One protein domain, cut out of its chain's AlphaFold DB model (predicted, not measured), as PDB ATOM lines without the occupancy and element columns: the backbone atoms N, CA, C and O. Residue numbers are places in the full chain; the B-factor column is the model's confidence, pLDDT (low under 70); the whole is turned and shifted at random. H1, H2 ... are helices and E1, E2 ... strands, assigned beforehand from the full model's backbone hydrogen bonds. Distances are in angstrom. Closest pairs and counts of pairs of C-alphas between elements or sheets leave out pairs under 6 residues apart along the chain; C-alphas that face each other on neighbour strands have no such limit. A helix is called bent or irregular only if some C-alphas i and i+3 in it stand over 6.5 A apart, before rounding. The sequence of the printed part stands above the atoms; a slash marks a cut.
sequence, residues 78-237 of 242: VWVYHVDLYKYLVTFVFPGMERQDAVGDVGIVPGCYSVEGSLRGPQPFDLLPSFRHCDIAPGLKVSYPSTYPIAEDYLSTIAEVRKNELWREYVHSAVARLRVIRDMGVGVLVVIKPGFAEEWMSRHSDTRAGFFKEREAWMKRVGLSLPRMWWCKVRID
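AT A GLANCE: This is residues 78 to 237 of the 242 residues of an uncharacterized protein of Trematosphaeria pertusa (UniProt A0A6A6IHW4). Two small three-stranded sheets, E1 E2 E3 and E4 E5 E6, stand apart from each other, with helix H2 between them and on both. H1 and H2 are on one face of the sheet E1 E2 E3, making two layers there; H5 packs on edge strand E6 of the sheet E4 E5 E6 and only grazes that sheet, while the C-alphas of the long stretch of residues 110 to 127 lie 3 to 27 A from the mean of the C-alphas. The printed part has 160 residues, with order E1 H1 E2 H2 E3 H3 H4 E4 E5 H5 E6; the class is mixed, helices and strands. The first sheet, E1 E2 E3, is parallel, and the second, E4 E5 E6, is mixed. The whole is compact, with a radius of gyration of the C-alphas of 16.4 A and spans of 48 by 40 by 29 A.

HOW THE PARTS SIT: E1, residues 78 to 81, is parallel to E2, residues 103 to 109, with N 80 and O 107 2.8 A apart, within hydrogen-bond range. E2 is also parallel to E3, residues 139 to 143, with N 106 and O 141 2.8 A apart. H1, residues 82 to 93, is on this sheet over E2, at a height over the sheet of 8.8 A; it is irregular, with C-alphas 83 and 86 7.3 A apart. H2, residues 128 to 136, only just touches H1, with 3 pairs of C-alphas within 8 A, the closest being His 82 and Ser 130 at 7.9 A; of H1, residues 82 to 86 alone take part. E1, H1, E2 and E2, H2, E3 are strand-helix-strand units, two parallel neighbour strands with a helix between, each with a right-handed crossover. H3, residues 152 to 161, only grazes this sheet. H4, residues 165 to 173, and H2 are on the same face of the second sheet. E4, residues 175 to 181, and E5, residues 187 to 192, form an antiparallel hairpin, with N 179 and O 189 2.8 A apart. E5 is parallel to E6, residues 232 to 236, with N 190 and O 233 2.8 A apart. H5, residues 208 to 221, only grazes this sheet; its closest C-alphas to E6 are Arg 215 and Cys 232, 5.5 A apart. E5, H5, E6 is a third such right-handed unit. Every O i to N i+4 pair is within hydrogen-bond range in H2, H3, H4 and H5, and 6 of 8 are in H1.

IN THESE COORDINATES: E1 begins at C-alpha 78, (5.927, -4.636, 12.269). First to last C-alpha, H1 is 15.2 A long, E2 18.9 A, E4 16.1 A, E5 16.0 A and H5 20.1 A. E6 ends at C-alpha 236, (-19.005, 11.444, 29.318).

THE WHOLE: The C-alphas of Gly 96 and Thr 207 are the two farthest apart, at 51.6 A. The printed part has no cut. The links E2 to H2 and E5 to H5 are long. The mean pLDDT of the printed part is 79.2, and residues 111 to 124 and 146 to 159 are among those under 70.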
ATOM      1  N   VAL A  78       5.360  -5.989  12.275       84.50
ATOM      2  CA  VAL A  78       5.927  -4.636  12.269       84.50
ATOM      3  C   VAL A  78       5.435  -3.861  13.481       84.50
ATOM      4  O   VAL A  78       4.242  -3.616  13.625       84.50
ATOM      5  N   TRP A  79       6.368  -3.434  14.330       84.12
ATOM      6  CA  TRP A  79       6.067  -2.631  15.513       84.12
ATOM      7  C   TRP A  79       6.096  -1.140  15.177       84.12
ATOM      8  O   TRP A  79       7.137  -0.617  14.778       84.12
ATOM      9  N   VAL A  80       4.970  -0.455  15.358       85.19
ATOM     10  CA  VAL A  80       4.809   0.983  15.100       85.19
ATOM     11  C   VAL A  80       4.281   1.694  16.334       85.19
ATOM     12  O   VAL A  80       3.494   1.131  17.093       85.19
ATOM     13  N   TYR A  81       4.675   2.948  16.544       83.25
ATOM     14  CA  TYR A  81       4.030   3.757  17.572       83.25
ATOM     15  C   TYR A  81       2.584   4.042  17.180       83.25
ATOM     16  O   TYR A  81       2.278   4.269  16.012       83.25
ATOM     17  N   HIS A  82       1.689   4.086  18.163       80.00
ATOM     18  CA  HIS A  82       0.273   4.371  17.908       80.00
ATOM     19  C   HIS A  82       0.027   5.681  17.160       80.00
ATOM     20  O   HIS A  82      -0.802   5.727  16.257       80.00
ATOM     21  N   VAL A  83       0.786   6.727  17.491       80.00
ATOM     22  CA  VAL A  83       0.702   8.029  16.807       80.00
ATOM     23  C   VAL A  83       1.096   7.947  15.330       80.00
ATOM     24  O   VAL A  83       0.590   8.713  14.516       80.00
ATOM     25  N   ASP A  84       1.943   6.980  14.974       83.44
ATOM     26  CA  ASP A  84       2.423   6.759  13.612       83.44
ATOM     27  C   ASP A  84       1.628   5.686  12.866       83.44
ATOM     28  O   ASP A  84       1.844   5.501  11.668       83.44
ATOM     29  N   LEU A  85       0.694   4.989  13.527       84.50
ATOM     30  CA  LEU A  85      -0.037   3.868  12.938       84.50
ATOM     31  C   LEU A  85      -0.732   4.277  11.640       84.50
ATOM     32  O   LEU A  85      -0.526   3.648  10.607       84.50
ATOM     33  N   TYR A  86      -1.498   5.370  11.652       85.38
ATOM     34  CA  TYR A  86      -2.191   5.828  10.447       85.38
ATOM     35  C   TYR A  86      -1.217   6.171   9.313       85.38
ATOM     36  O   TYR A  86      -1.418   5.756   8.170       85.38
ATOM     37  N   LYS A  87      -0.125   6.878   9.629       83.88
ATOM     38  CA  LYS A  87       0.918   7.230   8.657       83.88
ATOM     39  C   LYS A  87       1.566   5.977   8.069       83.88
ATOM     40  O   LYS A  87       1.778   5.914   6.859       83.88
ATOM     41  N   TYR A  88       1.839   4.975   8.902       86.44
ATOM     42  CA  TYR A  88       2.365   3.688   8.475       86.44
ATOM     43  C   TYR A  88       1.397   2.975   7.526       86.44
ATOM     44  O   TYR A  88       1.798   2.583   6.431       86.44
ATOM     45  N   LEU A  89       0.117   2.873   7.894       86.44
ATOM     46  CA  LEU A  89      -0.895   2.213   7.070       86.44
ATOM     47  C   LEU A  89      -1.034   2.884   5.698       86.44
ATOM     48  O   LEU A  89      -0.965   2.208   4.674       86.44
ATOM     49  N   VAL A  90      -1.133   4.215   5.652       85.38
ATOM     50  CA  VAL A  90      -1.242   4.975   4.393       85.38
ATOM     51  C   VAL A  90       0.015   4.852   3.529       85.38
ATOM     52  O   VAL A  90      -0.092   4.826   2.308       85.38
ATOM     53  N   THR A  91       1.201   4.761   4.133       81.44
ATOM     54  CA  THR A  91       2.477   4.754   3.392       81.44
ATOM     55  C   THR A  91       2.884   3.356   2.931       81.44
ATOM     56  O   THR A  91       3.465   3.194   1.856       81.44
ATOM     57  N   PHE A  92       2.612   2.333   3.741       82.31
ATOM     58  CA  PHE A  92       3.177   0.999   3.545       82.31
ATOM     59  C   PHE A  92       2.137  -0.084   3.297       82.31
ATOM     60  O   PHE A  92       2.477  -1.058   2.634       82.31
ATOM     61  N   VAL A  93       0.901   0.073   3.769       83.75
ATOM     62  CA  VAL A  93      -0.131  -0.966   3.652       83.75
ATOM     63  C   VAL A  93      -1.097  -0.660   2.506       83.75
ATOM     64  O   VAL A  93      -1.235  -1.465   1.595       83.75
ATOM     65  N   PHE A  94      -1.708   0.524   2.502       86.69
ATOM     66  CA  PHE A  94      -2.755   0.906   1.549       86.69
ATOM     67  C   PHE A  94      -2.321   1.353   0.137       86.69
ATOM     68  O   PHE A  94      -3.187   1.374  -0.736       86.69
ATOM     69  N   PRO A  95      -1.065   1.746  -0.175       83.75
ATOM     70  CA  PRO A  95      -0.779   2.226  -1.527       83.75
ATOM     71  C   PRO A  95      -0.996   1.137  -2.583       83.75
ATOM     72  O   PRO A  95      -0.345   0.092  -2.526       83.75
ATOM     73  N   GLY A  96      -1.866   1.421  -3.556       79.31
ATOM     74  CA  GLY A  96      -2.195   0.506  -4.654       79.31
ATOM     75  C   GLY A  96      -3.036  -0.705  -4.240       79.31
ATOM     76  O   GLY A  96      -3.068  -1.681  -4.981       79.31
ATOM     77  N   MET A  97      -3.672  -0.667  -3.065       83.12
ATOM     78  CA  MET A  97      -4.468  -1.763  -2.518       83.12
ATOM     79  C   MET A  97      -5.770  -1.226  -1.927       83.12
ATOM     80  O   MET A  97      -5.764  -0.239  -1.186       83.12
ATOM     81  N   GLU A  98      -6.883  -1.894  -2.220       87.06
ATOM     82  CA  GLU A  98      -8.147  -1.605  -1.551       87.06
ATOM     83  C   GLU A  98      -8.045  -1.957  -0.068       87.06
ATOM     84  O   GLU A  98      -7.451  -2.962   0.325       87.06
ATOM     85  N   ARG A  99      -8.626  -1.120   0.792       88.69
ATOM     86  CA  ARG A  99      -8.418  -1.249   2.242       88.69
ATOM     87  C   ARG A  99      -8.924  -2.585   2.794       88.69
ATOM     88  O   ARG A  99      -8.307  -3.138   3.695       88.69
ATOM     89  N   GLN A 100      -9.984  -3.124   2.202       88.12
ATOM     90  CA  GLN A 100     -10.554  -4.429   2.541       88.12
ATOM     91  C   GLN A 100      -9.606  -5.609   2.259       88.12
ATOM     92  O   GLN A 100      -9.661  -6.612   2.968       88.12
ATOM     93  N   ASP A 101      -8.706  -5.459   1.283       87.44
ATOM     94  CA  ASP A 101      -7.739  -6.484   0.874       87.44
ATOM     95  C   ASP A 101      -6.415  -6.372   1.645       87.44
ATOM     96  O   ASP A 101      -5.518  -7.211   1.501       87.44
ATOM     97  N   ALA A 102      -6.280  -5.340   2.485       87.81
ATOM     98  CA  ALA A 102      -5.098  -5.123   3.298       87.81
ATOM     99  C   ALA A 102      -4.907  -6.246   4.319       87.81
ATOM    100  O   ALA A 102      -5.744  -6.504   5.185       87.81
ATOM    101  N   VAL A 103      -3.740  -6.878   4.232       86.12
ATOM    102  CA  VAL A 103      -3.279  -7.950   5.112       86.12
ATOM    103  C   VAL A 103      -1.987  -7.540   5.793       86.12
ATOM    104  O   VAL A 103      -1.163  -6.847   5.196       86.12
ATOM    105  N   GLY A 104      -1.783  -7.981   7.031       85.75
ATOM    106  CA  GLY A 104      -0.532  -7.729   7.740       85.75
ATOM    107  C   GLY A 104      -0.581  -8.051   9.224       85.75
ATOM    108  O   GLY A 104      -1.663  -8.244   9.769       85.75
ATOM    109  N   ASP A 105       0.582  -8.103   9.871       86.44
ATOM    110  CA  ASP A 105       0.703  -8.186  11.330       86.44
ATOM    111  C   ASP A 105       1.404  -6.932  11.867       86.44
ATOM    112  O   ASP A 105       2.603  -6.724  11.675       86.44
ATOM    113  N   VAL A 106       0.631  -6.051  12.499       86.00
ATOM    114  CA  VAL A 106       1.103  -4.760  13.000       86.00
ATOM    115  C   VAL A 106       1.030  -4.755  14.520       86.00
ATOM    116  O   VAL A 106      -0.045  -4.747  15.117       86.00
ATOM    117  N   GLY A 107       2.191  -4.725  15.160       85.75
ATOM    118  CA  GLY A 107       2.316  -4.473  16.584       85.75
ATOM    119  C   GLY A 107       2.216  -2.978  16.885       85.75
ATOM    120  O   GLY A 107       2.936  -2.176  16.299       85.75
ATOM    121  N   ILE A 108       1.360  -2.571  17.817       83.19
ATOM    122  CA  ILE A 108       1.224  -1.173  18.215       83.19
ATOM    123  C   ILE A 108       1.935  -0.947  19.536       83.19
ATOM    124  O   ILE A 108       1.486  -1.394  20.586       83.19
ATOM    125  N   VAL A 109       3.027  -0.196  19.488       80.19
ATOM    126  CA  VAL A 109       3.756   0.261  20.664       80.19
ATOM    127  C   VAL A 109       3.022   1.472  21.246       80.19
ATOM    128  O   VAL A 109       2.899   2.505  20.573       80.19
ATOM    129  N   PRO A 110       2.533   1.396  22.495       70.81
ATOM    130  CA  PRO A 110       2.050   2.569  23.207       70.81
ATOM    131  C   PRO A 110       3.204   3.557  23.315       70.81
ATOM    132  O   PRO A 110       4.260   3.196  23.825       70.81
ATOM    133  N   GLY A 111       3.044   4.770  22.782       63.59
ATOM    134  CA  GLY A 111       4.119   5.759  22.762       63.59
ATOM    135  C   GLY A 111       4.654   6.009  24.172       63.59
ATOM    136  O   GLY A 111       3.972   6.600  25.004       63.59
ATOM    137  N   CYS A 112       5.870   5.548  24.444       52.00
ATOM    138  CA  CYS A 112       6.611   5.817  25.668       52.00
ATOM    139  C   CYS A 112       7.806   6.707  25.341       52.00
ATOM    140  O   CYS A 112       8.953   6.308  25.486       52.00
ATOM    141  N   TYR A 113       7.529   7.934  24.904       46.03
ATOM    142  CA  TYR A 113       8.531   8.991  24.937       46.03
ATOM    143  C   TYR A 113       7.889  10.225  25.549       46.03
ATOM    144  O   TYR A 113       6.982  10.822  24.972       46.03
ATOM    145  N   SER A 114       8.347  10.595  26.746       45.22
ATOM    146  CA  SER A 114       8.316  12.007  27.099       45.22
ATOM    147  C   SER A 114       9.358  12.697  26.224       45.22
ATOM    148  O   SER A 114      10.418  12.140  25.937       45.22
ATOM    149  N   VAL A 115       9.057  13.919  25.805       47.47
ATOM    150  CA  VAL A 115       9.956  14.779  25.022       47.47
ATOM    151  C   VAL A 115      11.233  15.142  25.817       47.47
ATOM    152  O   VAL A 115      12.139  15.766  25.283       47.47
ATOM    153  N   GLU A 116      11.361  14.702  27.077       52.75
ATOM    154  CA  GLU A 116      12.365  15.183  28.038       52.75
ATOM    155  C   GLU A 116      13.124  14.064  28.781       52.75
ATOM    156  O   GLU A 116      13.682  14.294  29.850       52.75
ATOM    157  N   GLY A 117      13.150  12.827  28.273       47.56
ATOM    158  CA  GLY A 117      13.998  11.760  28.841       47.56
ATOM    159  C   GLY A 117      13.590  11.247  30.233       47.56
ATOM    160  O   GLY A 117      14.229  10.343  30.767       47.56
ATOM    161  N   SER A 118      12.499  11.753  30.811       50.06
ATOM    162  CA  SER A 118      11.888  11.177  32.008       50.06
ATOM    163  C   SER A 118      10.897  10.083  31.611       50.06
ATOM    164  O   SER A 118      10.025  10.288  30.762       50.06
ATOM    165  N   LEU A 119      11.010   8.905  32.229       46.94
ATOM    166  CA  LEU A 119      10.007   7.842  32.160       46.94
ATOM    167  C   LEU A 119       8.732   8.327  32.869       46.94
ATOM    168  O   LEU A 119       8.443   7.924  33.994       46.94
ATOM    169  N   ARG A 120       7.952   9.217  32.240       52.03
ATOM    170  CA  ARG A 120       6.552   9.373  32.639       52.03
ATOM    171  C   ARG A 120       5.921   8.004  32.434       52.03
ATOM    172  O   ARG A 120       6.104   7.395  31.379       52.03
ATOM    173  N   GLY A 121       5.256   7.508  33.476       56.34
ATOM    174  CA  GLY A 121       4.573   6.222  33.451       56.34
ATOM    175  C   GLY A 121       3.694   6.063  32.204       56.34
ATOM    176  O   GLY A 121       3.396   7.050  31.526       56.34
ATOM    177  N   PRO A 122       3.293   4.823  31.883       58.50
ATOM    178  CA  PRO A 122       2.555   4.508  30.665       58.50
ATOM    179  C   PRO A 122       1.392   5.488  30.474       58.50
ATOM    180  O   PRO A 122       0.459   5.513  31.277       58.50
ATOM    181  N   GLN A 123       1.486   6.334  29.443       64.31
ATOM    182  CA  GLN A 123       0.427   7.285  29.126       64.31
ATOM    183  C   GLN A 123      -0.847   6.505  28.770       64.31
ATOM    184  O   GLN A 123      -0.746   5.437  28.153       64.31
ATOM    185  N   PRO A 124      -2.040   7.011  29.131       68.44
ATOM    186  CA  PRO A 124      -3.294   6.387  28.742       68.44
ATOM    187  C   PRO A 124      -3.336   6.214  27.223       68.44
ATOM    188  O   PRO A 124      -3.291   7.182  26.466       68.44
ATOM    189  N   PHE A 125      -3.405   4.964  26.788       74.25
ATOM    190  CA  PHE A 125      -3.410   4.597  25.383       74.25
ATOM    191  C   PHE A 125      -4.844   4.571  24.863       74.25
ATOM    192  O   PHE A 125      -5.666   3.852  25.428       74.25
ATOM    193  N   ASP A 126      -5.142   5.326  23.804       82.69
ATOM    194  CA  ASP A 126      -6.443   5.274  23.133       82.69
ATOM    195  C   ASP A 126      -6.451   4.158  22.083       82.69
ATOM    196  O   ASP A 126      -5.764   4.236  21.074       82.69
ATOM    197  N   LEU A 127      -7.229   3.110  22.324       83.62
ATOM    198  CA  LEU A 127      -7.408   1.979  21.424       83.62
ATOM    199  C   LEU A 127      -8.294   2.330  20.225       83.62
ATOM    200  O   LEU A 127      -8.207   1.651  19.202       83.62
ATOM    201  N   LEU A 128      -9.143   3.357  20.322       86.38
ATOM    202  CA  LEU A 128     -10.199   3.615  19.341       86.38
ATOM    203  C   LEU A 128      -9.687   3.753  17.893       86.38
ATOM    204  O   LEU A 128     -10.300   3.154  17.005       86.38
ATOM    205  N   PRO A 129      -8.571   4.455  17.601       83.50
ATOM    206  CA  PRO A 129      -8.032   4.508  16.241       83.50
ATOM    207  C   PRO A 129      -7.653   3.125  15.710       83.50
ATOM    208  O   PRO A 129      -7.987   2.777  14.578       83.50
ATOM    209  N   SER A 130      -7.038   2.300  16.560       80.44
ATOM    210  CA  SER A 130      -6.638   0.931  16.227       80.44
ATOM    211  C   SER A 130      -7.844   0.085  15.825       80.44
ATOM    212  O   SER A 130      -7.791  -0.598  14.806       80.44
ATOM    213  N   PHE A 131      -8.960   0.202  16.556       80.19
ATOM    214  CA  PHE A 131     -10.231  -0.444  16.211       80.19
ATOM    215  C   PHE A 131     -10.775   0.003  14.857       80.19
ATOM    216  O   PHE A 131     -11.129  -0.831  14.025       80.19
ATOM    217  N   ARG A 132     -10.791   1.314  14.602       84.56
ATOM    218  CA  ARG A 132     -11.288   1.859  13.333       84.56
ATOM    219  C   ARG A 132     -10.458   1.386  12.142       84.56
ATOM    220  O   ARG A 132     -11.019   1.064  11.101       84.56
ATOM    221  N   HIS A 133      -9.137   1.305  12.283       82.25
ATOM    222  CA  HIS A 133      -8.267   0.786  11.221       82.25
ATOM    223  C   HIS A 133      -8.534  -0.680  10.919       82.25
ATOM    224  O   HIS A 133      -8.600  -1.082   9.765       82.25
ATOM    225  N   CYS A 134      -8.733  -1.446  11.975       81.00
ATOM    226  CA  CYS A 134      -9.102  -2.842  11.934       81.00
ATOM    227  C   CYS A 134     -10.437  -3.083  11.192       81.00
ATOM    228  O   CYS A 134     -10.586  -4.101  10.523       81.00
ATOM    229  N   ASP A 135     -11.411  -2.173  11.300       84.06
ATOM    230  CA  ASP A 135     -12.690  -2.271  10.573       84.06
ATOM    231  C   ASP A 135     -12.553  -1.890   9.095       84.06
ATOM    232  O   ASP A 135     -13.217  -2.458   8.233       84.06
ATOM    233  N   ILE A 136     -11.665  -0.943   8.807       85.50
ATOM    234  CA  ILE A 136     -11.332  -0.516   7.447       85.50
ATOM    235  C   ILE A 136     -10.522  -1.593   6.701       85.50
ATOM    236  O   ILE A 136     -10.612  -1.693   5.480       85.50
ATOM    237  N   ALA A 137      -9.720  -2.368   7.433       87.81
ATOM    238  CA  ALA A 137      -8.798  -3.365   6.912       87.81
ATOM    239  C   ALA A 137      -8.854  -4.649   7.762       87.81
ATOM    240  O   ALA A 137      -8.002  -4.862   8.631       87.81
ATOM    241  N   PRO A 138      -9.859  -5.516   7.536       83.88
ATOM    242  CA  PRO A 138     -10.129  -6.681   8.380       83.88
ATOM    243  C   PRO A 138      -9.028  -7.750   8.323       83.88
ATOM    244  O   PRO A 138      -8.906  -8.544   9.253       83.88
ATOM    245  N   GLY A 139      -8.209  -7.763   7.265       84.88
ATOM    246  CA  GLY A 139      -7.048  -8.646   7.142       84.88
ATOM    247  C   GLY A 139      -5.829  -8.214   7.968       84.88
ATOM    248  O   GLY A 139      -4.849  -8.965   8.034       84.88
ATOM    249  N   LEU A 140      -5.860  -7.035   8.602       86.12
ATOM    250  CA  LEU A 140      -4.808  -6.592   9.515       86.12
ATOM    251  C   LEU A 140      -4.977  -7.231  10.893       86.12
ATOM    252  O   LEU A 140      -5.958  -7.009  11.602       86.12
ATOM    253  N   LYS A 141      -3.955  -7.974  11.306       84.88
ATOM    254  CA  LYS A 141      -3.758  -8.402  12.685       84.88
ATOM    255  C   LYS A 141      -3.101  -7.260  13.442       84.88
ATOM    256  O   LYS A 141      -2.089  -6.718  13.003       84.88
ATOM    257  N   VAL A 142      -3.696  -6.893  14.569       82.06
ATOM    258  CA  VAL A 142      -3.169  -5.858  15.452       82.06
ATOM    259  C   VAL A 142      -2.735  -6.504  16.757       82.06
ATOM    260  O   VAL A 142      -3.546  -7.113  17.453       82.06
ATOM    261  N   SER A 143      -1.458  -6.343  17.079       82.00
ATOM    262  CA  SER A 143      -0.812  -6.908  18.262       82.00
ATOM    263  C   SER A 143      -0.370  -5.787  19.208       82.00
ATOM    264  O   SER A 143      -0.161  -4.657  18.778       82.00
ATOM    265  N   TYR A 144      -0.185  -6.077  20.495       78.12
ATOM    266  CA  TYR A 144       0.358  -5.120  21.470       78.12
ATOM    267  C   TYR A 144       1.528  -5.767  22.228       78.12
ATOM    268  O   TYR A 144       1.561  -6.993  22.344       78.12
ATOM    269  N   PRO A 145       2.522  -4.999  22.718       72.69
ATOM    270  CA  PRO A 145       3.679  -5.564  23.400       72.69
ATOM    271  C   PRO A 145       3.249  -6.294  24.673       72.69
ATOM    272  O   PRO A 145       2.488  -5.741  25.463       72.69
ATOM    273  N   SER A 146       3.801  -7.483  24.926       63.28
ATOM    274  CA  SER A 146       3.511  -8.276  26.137       63.28
ATOM    275  C   SER A 146       3.913  -7.584  27.443       63.28
ATOM    276  O   SER A 146       3.419  -7.921  28.515       63.28
ATOM    277  N   THR A 147       4.805  -6.594  27.368       61.78
ATOM    278  CA  THR A 147       5.183  -5.740  28.503       61.78
ATOM    279  C   THR A 147       4.044  -4.827  28.953       61.78
ATOM    280  O   THR A 147       4.084  -4.286  30.061       61.78
ATOM    281  N   TYR A 148       3.008  -4.664  28.127       62.28
ATOM    282  CA  TYR A 148       1.735  -4.138  28.576       62.28
ATOM    283  C   TYR A 148       0.873  -5.289  29.096       62.28
ATOM    284  O   TYR A 148       0.587  -6.219  28.353       62.28
ATOM    285  N   PRO A 149       0.371  -5.206  30.338       56.72
ATOM    286  CA  PRO A 149      -0.514  -6.199  30.923       56.72
ATOM    287  C   PRO A 149      -1.928  -6.098  30.335       56.72
ATOM    288  O   PRO A 149      -2.901  -6.356  31.029       56.72
ATOM    289  N   ILE A 150      -2.085  -5.705  29.068       61.69
ATOM    290  CA  ILE A 150      -3.319  -6.019  28.355       61.69
ATOM    291  C   ILE A 150      -3.212  -7.522  28.133       61.69
ATOM    292  O   ILE A 150      -2.511  -7.949  27.219       61.69
ATOM    293  N   ALA A 151      -3.784  -8.312  29.047       59.06
ATOM    294  CA  ALA A 151      -3.714  -9.762  28.939       59.06
ATOM    295  C   ALA A 151      -4.168 -10.154  27.528       59.06
ATOM    296  O   ALA A 151      -5.082  -9.540  26.982       59.06
ATOM    297  N   GLU A 152      -3.506 -11.127  26.917       60.53
ATOM    298  CA  GLU A 152      -3.820 -11.603  25.565       60.53
ATOM    299  C   GLU A 152      -5.327 -11.903  25.409       60.53
ATOM    300  O   GLU A 152      -5.946 -11.556  24.402       60.53
ATOM    301  N   ASP A 153      -5.944 -12.372  26.497       63.75
ATOM    302  CA  ASP A 153      -7.385 -12.567  26.686       63.75
ATOM    303  C   ASP A 153      -8.243 -11.309  26.443       63.75
ATOM    304  O   ASP A 153      -9.381 -11.393  25.979       63.75
ATOM    305  N   TYR A 154      -7.734 -10.115  26.752       67.00
ATOM    306  CA  TYR A 154      -8.430  -8.854  26.497       67.00
ATOM    307  C   TYR A 154      -8.477  -8.527  25.013       67.00
ATOM    308  O   TYR A 154      -9.515  -8.090  24.523       67.00
ATOM    309  N   LEU A 155      -7.371  -8.747  24.306       64.50
ATOM    310  CA  LEU A 155      -7.270  -8.482  22.874       64.50
ATOM    311  C   LEU A 155      -8.067  -9.498  22.057       64.50
ATOM    312  O   LEU A 155      -8.718  -9.117  21.085       64.50
ATOM    313  N   SER A 156      -8.079 -10.764  22.479       63.12
ATOM    314  CA  SER A 156      -8.914 -11.797  21.862       63.12
ATOM    315  C   SER A 156     -10.403 -11.523  22.089       63.12
ATOM    316  O   SER A 156     -11.182 -11.547  21.139       63.12
ATOM    317  N   THR A 157     -10.795 -11.132  23.308       69.19
ATOM    318  CA  THR A 157     -12.168 -10.686  23.602       69.19
ATOM    319  C   THR A 157     -12.548  -9.485  22.736       69.19
ATOM    320  O   THR A 157     -13.634  -9.442  22.169       69.19
ATOM    321  N   ILE A 158     -11.637  -8.525  22.576       67.44
ATOM    322  CA  ILE A 158     -11.803  -7.367  21.694       67.44
ATOM    323  C   ILE A 158     -12.019  -7.788  20.238       67.44
ATOM    324  O   ILE A 158     -12.914  -7.258  19.582       67.44
ATOM    325  N   ALA A 159     -11.232  -8.734  19.726       68.00
ATOM    326  CA  ALA A 159     -11.371  -9.227  18.361       68.00
ATOM    327  C   ALA A 159     -12.747  -9.873  18.121       68.00
ATOM    328  O   ALA A 159     -13.347  -9.653  17.069       68.00
ATOM    329  N   GLU A 160     -13.279 -10.602  19.104       73.69
ATOM    330  CA  GLU A 160     -14.629 -11.173  19.032       73.69
ATOM    331  C   GLU A 160     -15.720 -10.101  19.120       73.69
ATOM    332  O   GLU A 160     -16.657 -10.090  18.323       73.69
ATOM    333  N   VAL A 161     -15.563  -9.136  20.025       76.19
ATOM    334  CA  VAL A 161     -16.488  -8.008  20.199       76.19
ATOM    335  C   VAL A 161     -16.651  -7.190  18.918       76.19
ATOM    336  O   VAL A 161     -17.752  -6.744  18.611       76.19
ATOM    337  N   ARG A 162     -15.594  -7.043  18.114       75.00
ATOM    338  CA  ARG A 162     -15.656  -6.328  16.827       75.00
ATOM    339  C   ARG A 162     -16.617  -6.949  15.815       75.00
ATOM    340  O   ARG A 162     -17.147  -6.246  14.948       75.00
ATOM    341  N   LYS A 163     -16.857  -8.258  15.909       81.50
ATOM    342  CA  LYS A 163     -17.818  -8.950  15.043       81.50
ATOM    343  C   LYS A 163     -19.261  -8.566  15.381       81.50
ATOM    344  O   LYS A 163     -20.119  -8.693  14.519       81.50
ATOM    345  N   ASN A 164     -19.521  -8.044  16.582       86.25
ATOM    346  CA  ASN A 164     -20.837  -7.570  16.990       86.25
ATOM    347  C   ASN A 164     -21.171  -6.223  16.321       86.25
ATOM    348  O   ASN A 164     -20.495  -5.216  16.541       86.25
ATOM    349  N   GLU A 165     -22.218  -6.211  15.493       87.50
ATOM    350  CA  GLU A 165     -22.639  -5.032  14.726       87.50
ATOM    351  C   GLU A 165     -23.145  -3.893  15.615       87.50
ATOM    352  O   GLU A 165     -22.749  -2.749  15.403       87.50
ATOM    353  N   LEU A 166     -23.936  -4.202  16.650       87.25
ATOM    354  CA  LEU A 166     -24.467  -3.201  17.584       87.25
ATOM    355  C   LEU A 166     -23.342  -2.490  18.333       87.25
ATOM    356  O   LEU A 166     -23.340  -1.265  18.464       87.25
ATOM    357  N   TRP A 167     -22.354  -3.255  18.798       87.38
ATOM    358  CA  TRP A 167     -21.167  -2.689  19.419       87.38
ATOM    359  C   TRP A 167     -20.402  -1.801  18.443       87.38
ATOM    360  O   TRP A 167     -20.021  -0.688  18.800       87.38
ATOM    361  N   ARG A 168     -20.203  -2.265  17.205       87.56
ATOM    362  CA  ARG A 168     -19.476  -1.516  16.177       87.56
ATOM    363  C   ARG A 168     -20.165  -0.185  15.896       87.56
ATOM    364  O   ARG A 168     -19.529   0.862  15.995       87.56
ATOM    365  N   GLU A 169     -21.463  -0.208  15.615       90.06
ATOM    366  CA  GLU A 169     -22.267   0.989  15.361       90.06
ATOM    367  C   GLU A 169     -22.191   1.975  16.533       90.06
ATOM    368  O   GLU A 169     -21.918   3.165  16.340       90.06
ATOM    369  N   TYR A 170     -22.347   1.475  17.761       90.81
ATOM    370  CA  TYR A 170     -22.255   2.292  18.965       90.81
ATOM    371  C   TYR A 170     -20.860   2.907  19.144       90.81
ATOM    372  O   TYR A 170     -20.729   4.089  19.451       90.81
ATOM    373  N   VAL A 171     -19.790   2.144  18.917       89.56
ATOM    374  CA  VAL A 171     -18.415   2.643  19.054       89.56
ATOM    375  C   VAL A 171     -18.077   3.705  18.012       89.56
ATOM    376  O   VAL A 171     -17.413   4.694  18.332       89.56
ATOM    377  N   HIS A 172     -18.552   3.566  16.775       89.44
ATOM    378  CA  HIS A 172     -18.328   4.591  15.749       89.44
ATOM    379  C   HIS A 172     -19.130   5.870  16.016       89.44
ATOM    380  O   HIS A 172     -18.598   6.978  15.869       89.44
ATOM    381  N   SER A 173     -20.383   5.733  16.450       92.94
ATOM    382  CA  SER A 173     -21.298   6.860  16.660       92.94
ATOM    383  C   SER A 173     -21.077   7.569  17.999       92.94
ATOM    384  O   SER A 173     -20.837   8.779  18.010       92.94
ATOM    385  N   ALA A 174     -21.083   6.829  19.108       94.31
ATOM    386  CA  ALA A 174     -21.169   7.355  20.466       94.31
ATOM    387  C   ALA A 174     -19.820   7.463  21.187       94.31
ATOM    388  O   ALA A 174     -19.653   8.346  22.024       94.31
ATOM    389  N   VAL A 175     -18.837   6.609  20.885       93.38
ATOM    390  CA  VAL A 175     -17.564   6.590  21.627       93.38
ATOM    391  C   VAL A 175     -16.593   7.644  21.083       93.38
ATOM    392  O   VAL A 175     -16.284   7.706  19.891       93.38
ATOM    393  N   ALA A 176     -16.108   8.501  21.980       93.12
ATOM    394  CA  ALA A 176     -15.086   9.507  21.723       93.12
ATOM    395  C   ALA A 176     -13.671   8.931  21.867       93.12
ATOM    396  O   ALA A 176     -12.816   9.214  21.032       93.12
ATOM    397  N   ARG A 177     -13.421   8.141  22.925       90.94
ATOM    398  CA  ARG A 177     -12.108   7.546  23.246       90.94
ATOM    399  C   ARG A 177     -12.281   6.194  23.932       90.94
ATOM    400  O   ARG A 177     -13.241   6.003  24.676       90.94
ATOM    401  N   LEU A 178     -11.329   5.286  23.739       88.44
ATOM    402  CA  LEU A 178     -11.323   3.968  24.374       88.44
ATOM    403  C   LEU A 178      -9.965   3.722  25.032       88.44
ATOM    404  O   LEU A 178      -9.023   3.298  24.378       88.44
ATOM    405  N   ARG A 179      -9.831   4.013  26.325       85.62
ATOM    406  CA  ARG A 179      -8.530   4.015  27.005       85.62
ATOM    407  C   ARG A 179      -8.301   2.772  27.838       85.62
ATOM    408  O   ARG A 179      -9.194   2.347  28.556       85.62
ATOM    409  N   VAL A 180      -7.082   2.250  27.840       78.38
ATOM    410  CA  VAL A 180      -6.680   1.275  28.864       78.38
ATOM    411  C   VAL A 180      -6.333   2.022  30.151       78.38
ATOM    412  O   VAL A 180      -5.536   2.962  30.124       78.38
ATOM    413  N   ILE A 181      -6.921   1.609  31.272       76.88
ATOM    414  CA  ILE A 181      -6.678   2.177  32.606       76.88
ATOM    415  C   ILE A 181      -6.119   1.111  33.556       76.88
ATOM    416  O   ILE A 181      -6.373  -0.079  33.370       76.88
ATOM    417  N   ARG A 182      -5.338   1.544  34.558       72.00
ATOM    418  CA  ARG A 182      -4.701   0.672  35.571       72.00
ATOM    419  C   ARG A 182      -5.168   0.915  37.015       72.00
ATOM    420  O   ARG A 182      -4.561   0.385  37.934       72.00
ATOM    421  N   ASP A 183      -6.222   1.704  37.209       67.31
ATOM    422  CA  ASP A 183      -6.631   2.263  38.512       67.31
ATOM    423  C   ASP A 183      -6.845   1.186  39.603       67.31
ATOM    424  O   ASP A 183      -6.250   1.242  40.672       67.31
ATOM    425  N   MET A 184      -7.612   0.130  39.300       62.94
ATOM    426  CA  MET A 184      -7.861  -0.999  40.221       62.94
ATOM    427  C   MET A 184      -7.429  -2.363  39.652       62.94
ATOM    428  O   MET A 184      -7.809  -3.416  40.158       62.94
ATOM    429  N   GLY A 185      -6.655  -2.354  38.573       72.19
ATOM    430  CA  GLY A 185      -6.437  -3.495  37.689       72.19
ATOM    431  C   GLY A 185      -6.461  -3.032  36.239       72.19
ATOM    432  O   GLY A 185      -6.644  -1.847  35.963       72.19
ATOM    433  N   VAL A 186      -6.262  -3.952  35.300       71.31
ATOM    434  CA  VAL A 186      -6.318  -3.627  33.871       71.31
ATOM    435  C   VAL A 186      -7.781  -3.565  33.459       71.31
ATOM    436  O   VAL A 186      -8.501  -4.546  33.597       71.31
ATOM    437  N   GLY A 187      -8.222  -2.405  32.983       78.00
ATOM    438  CA  GLY A 187      -9.587  -2.194  32.514       78.00
ATOM    439  C   GLY A 187      -9.640  -1.253  31.320       78.00
ATOM    440  O   GLY A 187      -8.620  -0.709  30.886       78.00
ATOM    441  N   VAL A 188     -10.845  -1.047  30.798       80.69
ATOM    442  CA  VAL A 188     -11.103  -0.145  29.676       80.69
ATOM    443  C   VAL A 188     -12.006   0.998  30.126       80.69
ATOM    444  O   VAL A 188     -13.093   0.788  30.651       80.69
ATOM    445  N   LEU A 189     -11.550   2.227  29.923       86.62
ATOM    446  CA  LEU A 189     -12.335   3.441  30.053       86.62
ATOM    447  C   LEU A 189     -12.945   3.786  28.690       86.62
ATOM    448  O   LEU A 189     -12.233   4.163  27.758       86.62
ATOM    449  N   VAL A 190     -14.262   3.686  28.591       89.44
ATOM    450  CA  VAL A 190     -15.054   4.101  27.435       89.44
ATOM    451  C   VAL A 190     -15.504   5.541  27.662       89.44
ATOM    452  O   VAL A 190     -16.302   5.815  28.552       89.44
ATOM    453  N   VAL A 191     -14.996   6.472  26.861       91.88
ATOM    454  CA  VAL A 191     -15.413   7.878  26.901       91.88
ATOM    455  C   VAL A 191     -16.458   8.105  25.813       91.88
ATOM    456  O   VAL A 191     -16.175   7.880  24.640       91.88
ATOM    457  N   ILE A 192     -17.652   8.537  26.197       94.19
ATOM    458  CA  ILE A 192     -18.840   8.743  25.365       94.19
ATOM    459  C   ILE A 192     -18.962  10.220  24.997       94.19
ATOM    460  O   ILE A 192     -18.762  11.092  25.834       94.19
ATOM    461  N   LYS A 193     -19.303  10.520  23.746       95.38
ATOM    462  CA  LYS A 193     -19.571  11.888  23.289       95.38
ATOM    463  C   LYS A 193     -20.780  12.470  24.046       95.38
ATOM    464  O   LYS A 193     -21.754  11.745  24.231       95.38
ATOM    465  N   PRO A 194     -20.807  13.773  24.383       94.38
ATOM    466  CA  PRO A 194     -21.872  14.348  25.215       94.38
ATOM    467  C   PRO A 194     -23.283  14.160  24.649       94.38
ATOM    468  O   PRO A 194     -24.208  13.853  25.389       94.38
ATOM    469  N   GLY A 195     -23.447  14.257  23.325       95.25
ATOM    470  CA  GLY A 195     -24.740  14.051  22.656       95.25
ATOM    471  C   GLY A 195     -25.278  12.614  22.698       95.25
ATOM    472  O   GLY A 195     -26.398  12.380  22.261       95.25
ATOM    473  N   PHE A 196     -24.492  11.662  23.205       95.00
ATOM    474  CA  PHE A 196     -24.867  10.258  23.389       95.00
ATOM    475  C   PHE A 196     -24.907   9.860  24.872       95.00
ATOM    476  O   PHE A 196     -24.943   8.673  25.189       95.00
ATOM    477  N   ALA A 197     -24.865  10.836  25.783       92.62
ATOM    478  CA  ALA A 197     -24.990  10.582  27.208       92.62
ATOM    479  C   ALA A 197     -26.367   9.986  27.537       92.62
ATOM    480  O   ALA A 197     -27.402  10.488  27.101       92.62
ATOM    481  N   GLU A 198     -26.374   8.926  28.341       91.62
ATOM    482  CA  GLU A 198     -27.591   8.308  28.865       91.62
ATOM    483  C   GLU A 198     -27.704   8.579  30.370       91.62
ATOM    484  O   GLU A 198     -26.697   8.724  31.061       91.62
ATOM    485  N   GLU A 199     -28.926   8.603  30.905       89.12
ATOM    486  CA  GLU A 199     -29.190   8.991  32.301       89.12
ATOM    487  C   GLU A 199     -28.408   8.151  33.328       89.12
ATOM    488  O   GLU A 199     -27.978   8.650  34.369       89.12
ATOM    489  N   TRP A 200     -28.192   6.865  33.038       87.44
ATOM    490  CA  TRP A 200     -27.435   5.978  33.919       87.44
ATOM    491  C   TRP A 200     -25.942   6.317  33.967       87.44
ATOM    492  O   TRP A 200     -25.300   5.992  34.961       87.44
ATOM    493  N   MET A 201     -25.397   6.977  32.936       87.62
ATOM    494  CA  MET A 201     -23.989   7.375  32.894       87.62
ATOM    495  C   MET A 201     -23.716   8.473  33.919       87.62
ATOM    496  O   MET A 201     -22.718   8.413  34.608       87.62
ATOM    497  N   SER A 202     -24.634   9.413  34.132       80.56
ATOM    498  CA  SER A 202     -24.444  10.482  35.124       80.56
ATOM    499  C   SER A 202     -24.527   9.999  36.579       80.56
ATOM    500  O   SER A 202     -24.164  10.726  37.501       80.56
ATOM    501  N   ARG A 203     -24.999   8.768  36.818       78.38
ATOM    502  CA  ARG A 203     -25.139   8.169  38.157       78.38
ATOM    503  C   ARG A 203     -23.882   7.389  38.547       78.38
ATOM    504  O   ARG A 203     -23.978   6.267  39.049       78.38
ATOM    505  N   HIS A 204     -22.714   7.977  38.288       68.81
ATOM    506  CA  HIS A 204     -21.430   7.357  38.585       68.81
ATOM    507  C   HIS A 204     -21.309   7.024  40.069       68.81
ATOM    508  O   HIS A 204     -21.585   7.844  40.943       68.81
ATOM    509  N   SER A 205     -20.868   5.803  40.353       62.81
ATOM    510  CA  SER A 205     -20.509   5.391  41.704       62.81
ATOM    511  C   SER A 205     -19.062   4.926  41.693       62.81
ATOM    512  O   SER A 205     -18.767   3.879  41.124       62.81
ATOM    513  N   ASP A 206     -18.201   5.608  42.447       70.31
ATOM    514  CA  ASP A 206     -16.804   5.200  42.651       70.31
ATOM    515  C   ASP A 206     -16.655   3.910  43.483       70.31
ATOM    516  O   ASP A 206     -15.552   3.425  43.731       70.31
ATOM    517  N   THR A 207     -17.766   3.298  43.905       75.19
ATOM    518  CA  THR A 207     -17.751   1.972  44.523       75.19
ATOM    519  C   THR A 207     -17.587   0.858  43.487       75.19
ATOM    520  O   THR A 207     -18.135   0.904  42.384       75.19
ATOM    521  N   ARG A 208     -16.929  -0.235  43.893       72.81
ATOM    522  CA  ARG A 208     -16.803  -1.466  43.091       72.81
ATOM    523  C   ARG A 208     -18.149  -1.994  42.575       72.81
ATOM    524  O   ARG A 208     -18.225  -2.475  41.449       72.81
ATOM    525  N   ALA A 209     -19.207  -1.896  43.382       79.06
ATOM    526  CA  ALA A 209     -20.554  -2.313  43.000       79.06
ATOM    527  C   ALA A 209     -21.168  -1.411  41.915       79.06
ATOM    528  O   ALA A 209     -21.869  -1.911  41.036       79.06
ATOM    529  N   GLY A 210     -20.878  -0.107  41.947       80.44
ATOM    530  CA  GLY A 210     -21.256   0.839  40.894       80.44
ATOM    531  C   GLY A 210     -20.663   0.461  39.544       80.44
ATOM    532  O   GLY A 210     -21.403   0.321  38.574       80.44
ATOM    533  N   PHE A 211     -19.363   0.159  39.503       77.62
ATOM    534  CA  PHE A 211     -18.692  -0.259  38.268       77.62
ATOM    535  C   PHE A 211     -19.298  -1.517  37.637       77.62
ATOM    536  O   PHE A 211     -19.414  -1.598  36.416       77.62
ATOM    537  N   PHE A 212     -19.722  -2.503  38.438       83.44
ATOM    538  CA  PHE A 212     -20.398  -3.685  37.891       83.44
ATOM    539  C   PHE A 212     -21.744  -3.339  37.254       83.44
ATOM    540  O   PHE A 212     -22.041  -3.845  36.173       83.44
ATOM    541  N   LYS A 213     -22.522  -2.444  37.873       85.44
ATOM    542  CA  LYS A 213     -23.794  -1.972  37.314       85.44
ATOM    543  C   LYS A 213     -23.590  -1.167  36.030       85.44
ATOM    544  O   LYS A 213     -24.306  -1.399  35.063       85.44
ATOM    545  N   GLU A 214     -22.598  -0.278  35.992       85.31
ATOM    546  CA  GLU A 214     -22.234   0.479  34.782       85.31
ATOM    547  C   GLU A 214     -21.801  -0.455  33.650       85.31
ATOM    548  O   GLU A 214     -22.255  -0.322  32.515       85.31
ATOM    549  N   ARG A 215     -20.967  -1.452  33.964       85.56
ATOM    550  CA  ARG A 215     -20.546  -2.487  33.018       85.56
ATOM    551  C   ARG A 215     -21.739  -3.265  32.472       85.56
ATOM    552  O   ARG A 215     -21.803  -3.484  31.269       85.56
ATOM    553  N   GLU A 216     -22.656  -3.713  33.325       88.38
ATOM    554  CA  GLU A 216     -23.856  -4.448  32.903       88.38
ATOM    555  C   GLU A 216     -24.787  -3.592  32.045       88.38
ATOM    556  O   GLU A 216     -25.244  -4.059  31.002       88.38
ATOM    557  N   ALA A 217     -25.017  -2.335  32.434       89.44
ATOM    558  CA  ALA A 217     -25.805  -1.386  31.656       89.44
ATOM    559  C   ALA A 217     -25.182  -1.149  30.273       89.44
ATOM    560  O   ALA A 217     -25.871  -1.263  29.258       89.44
ATOM    561  N   TRP A 218     -23.867  -0.917  30.223       87.81
ATOM    562  CA  TRP A 218     -23.143  -0.741  28.971       87.81
ATOM    563  C   TRP A 218     -23.186  -1.998  28.103       87.81
ATOM    564  O   TRP A 218     -23.603  -1.922  26.955       87.81
ATOM    565  N   MET A 219     -22.838  -3.170  28.643       88.19
ATOM    566  CA  MET A 219     -22.893  -4.442  27.914       88.19
ATOM    567  C   MET A 219     -24.287  -4.713  27.341       88.19
ATOM    568  O   MET A 219     -24.403  -5.093  26.177       88.19
ATOM    569  N   LYS A 220     -25.345  -4.454  28.119       90.56
ATOM    570  CA  LYS A 220     -26.729  -4.546  27.645       90.56
ATOM    571  C   LYS A 220     -26.995  -3.569  26.497       90.56
ATOM    572  O   LYS A 220     -27.632  -3.952  25.521       90.56
ATOM    573  N   ARG A 221     -26.489  -2.334  26.588       87.88
ATOM    574  CA  ARG A 221     -26.646  -1.298  25.557       87.88
ATOM    575  C   ARG A 221     -25.993  -1.678  24.230       87.88
ATOM    576  O   ARG A 221     -26.589  -1.440  23.184       87.88
ATOM    577  N   VAL A 222     -24.796  -2.258  24.280       87.44
ATOM    578  CA  VAL A 222     -24.024  -2.652  23.089       87.44
ATOM    579  C   VAL A 222     -24.250  -4.107  22.661       87.44
ATOM    580  O   VAL A 222     -23.574  -4.589  21.759       87.44
ATOM    581  N   GLY A 223     -25.178  -4.823  23.305       85.81
ATOM    582  CA  GLY A 223     -25.489  -6.216  22.980       85.81
ATOM    583  C   GLY A 223     -24.313  -7.176  23.186       85.81
ATOM    584  O   GLY A 223     -24.163  -8.131  22.426       85.81
ATOM    585  N   LEU A 224     -23.456  -6.917  24.177       85.50
ATOM    586  CA  LEU A 224     -22.284  -7.736  24.485       85.50
ATOM    587  C   LEU A 224     -22.475  -8.588  25.737       85.50
ATOM    588  O   LEU A 224     -23.153  -8.203  26.684       85.50
ATOM    589  N   SER A 225     -21.764  -9.713  25.773       83.31
ATOM    590  CA  SER A 225     -21.548 -10.508  26.981       83.31
ATOM    591  C   SER A 225     -20.050 -10.729  27.156       83.31
ATOM    592  O   SER A 225     -19.457 -11.598  26.518       83.31
ATOM    593  N   LEU A 226     -19.412  -9.883  27.966       77.56
ATOM    594  CA  LEU A 226     -17.977  -9.979  28.233       77.56
ATOM    595  C   LEU A 226     -17.704 -10.879  29.447       77.56
ATOM    596  O   LEU A 226     -18.506 -10.892  30.390       77.56
ATOM    597  N   PRO A 227     -16.545 -11.563  29.506       75.75
ATOM    598  CA  PRO A 227     -16.118 -12.289  30.699       75.75
ATOM    599  C   PRO A 227     -16.089 -11.382  31.938       75.75
ATOM    600  O   PRO A 227     -15.780 -10.193  31.843       75.75
ATOM    601  N   ARG A 228     -16.361 -11.931  33.132       70.81
ATOM    602  CA  ARG A 228     -16.333 -11.172  34.408       70.81
ATOM    603  C   ARG A 228     -14.998 -10.475  34.676       70.81
ATOM    604  O   ARG A 228     -14.962  -9.483  35.396       70.81
ATOM    605  N   MET A 229     -13.915 -10.993  34.099       69.75
ATOM    606  CA  MET A 229     -12.580 -10.423  34.240       69.75
ATOM    607  C   MET A 229     -12.406  -9.107  33.484       69.75
ATOM    608  O   MET A 229     -11.457  -8.411  33.798       69.75
ATOM    609  N   TRP A 230     -13.311  -8.752  32.561       71.00
ATOM    610  CA  TRP A 230     -13.295  -7.500  31.798       71.00
ATOM    611  C   TRP A 230     -13.932  -6.360  32.579       71.00
ATOM    612  O   TRP A 230     -15.139  -6.385  32.835       71.00
ATOM    613  N   TRP A 231     -13.139  -5.365  32.973       78.00
ATOM    614  CA  TRP A 231     -13.635  -4.228  33.747       78.00
ATOM    615  C   TRP A 231     -13.761  -3.020  32.821       78.00
ATOM    616  O   TRP A 231     -12.813  -2.666  32.123       78.00
ATOM    617  N   CYS A 232     -14.944  -2.409  32.798       79.31
ATOM    618  CA  CYS A 232     -15.262  -1.276  31.940       79.31
ATOM    619  C   CYS A 232     -15.753  -0.115  32.804       79.31
ATOM    620  O   CYS A 232     -16.669  -0.303  33.602       79.31
ATOM    621  N   LYS A 233     -15.161   1.067  32.630       85.31
ATOM    622  CA  LYS A 233     -15.650   2.331  33.190       85.31
ATOM    623  C   LYS A 233     -16.192   3.160  32.038       85.31
ATOM    624  O   LYS A 233     -15.506   3.300  31.031       85.31
ATOM    625  N   VAL A 234     -17.402   3.687  32.161       87.69
ATOM    626  CA  VAL A 234     -17.987   4.566  31.138       87.69
ATOM    627  C   VAL A 234     -17.941   5.992  31.662       87.69
ATOM    628  O   VAL A 234     -18.090   6.186  32.860       87.69
ATOM    629  N   ARG A 235     -17.673   6.978  30.807       89.50
ATOM    630  CA  ARG A 235     -17.680   8.402  31.170       89.50
ATOM    631  C   ARG A 235     -18.144   9.271  30.028       89.50
ATOM    632  O   ARG A 235     -17.957   8.886  28.879       89.50
ATOM    633  N   ILE A 236     -18.649  10.457  30.333       90.88
ATOM    634  CA  ILE A 236     -19.005  11.444  29.318       90.88
ATOM    635  C   ILE A 236     -17.789  12.340  29.035       90.88
ATOM    636  O   ILE A 236     -17.035  12.726  29.929       90.88
ATOM    637  N   ASP A 237     -17.538  12.623  27.760       90.75
ATOM    638  CA  ASP A 237     -16.442  13.480  27.326       90.75
ATOM    639  C   ASP A 237     -16.647  14.912  27.839       90.75
ATOM    640  O   ASP A 237     -17.730  15.476  27.708       90.75
TER     641      ASP A 237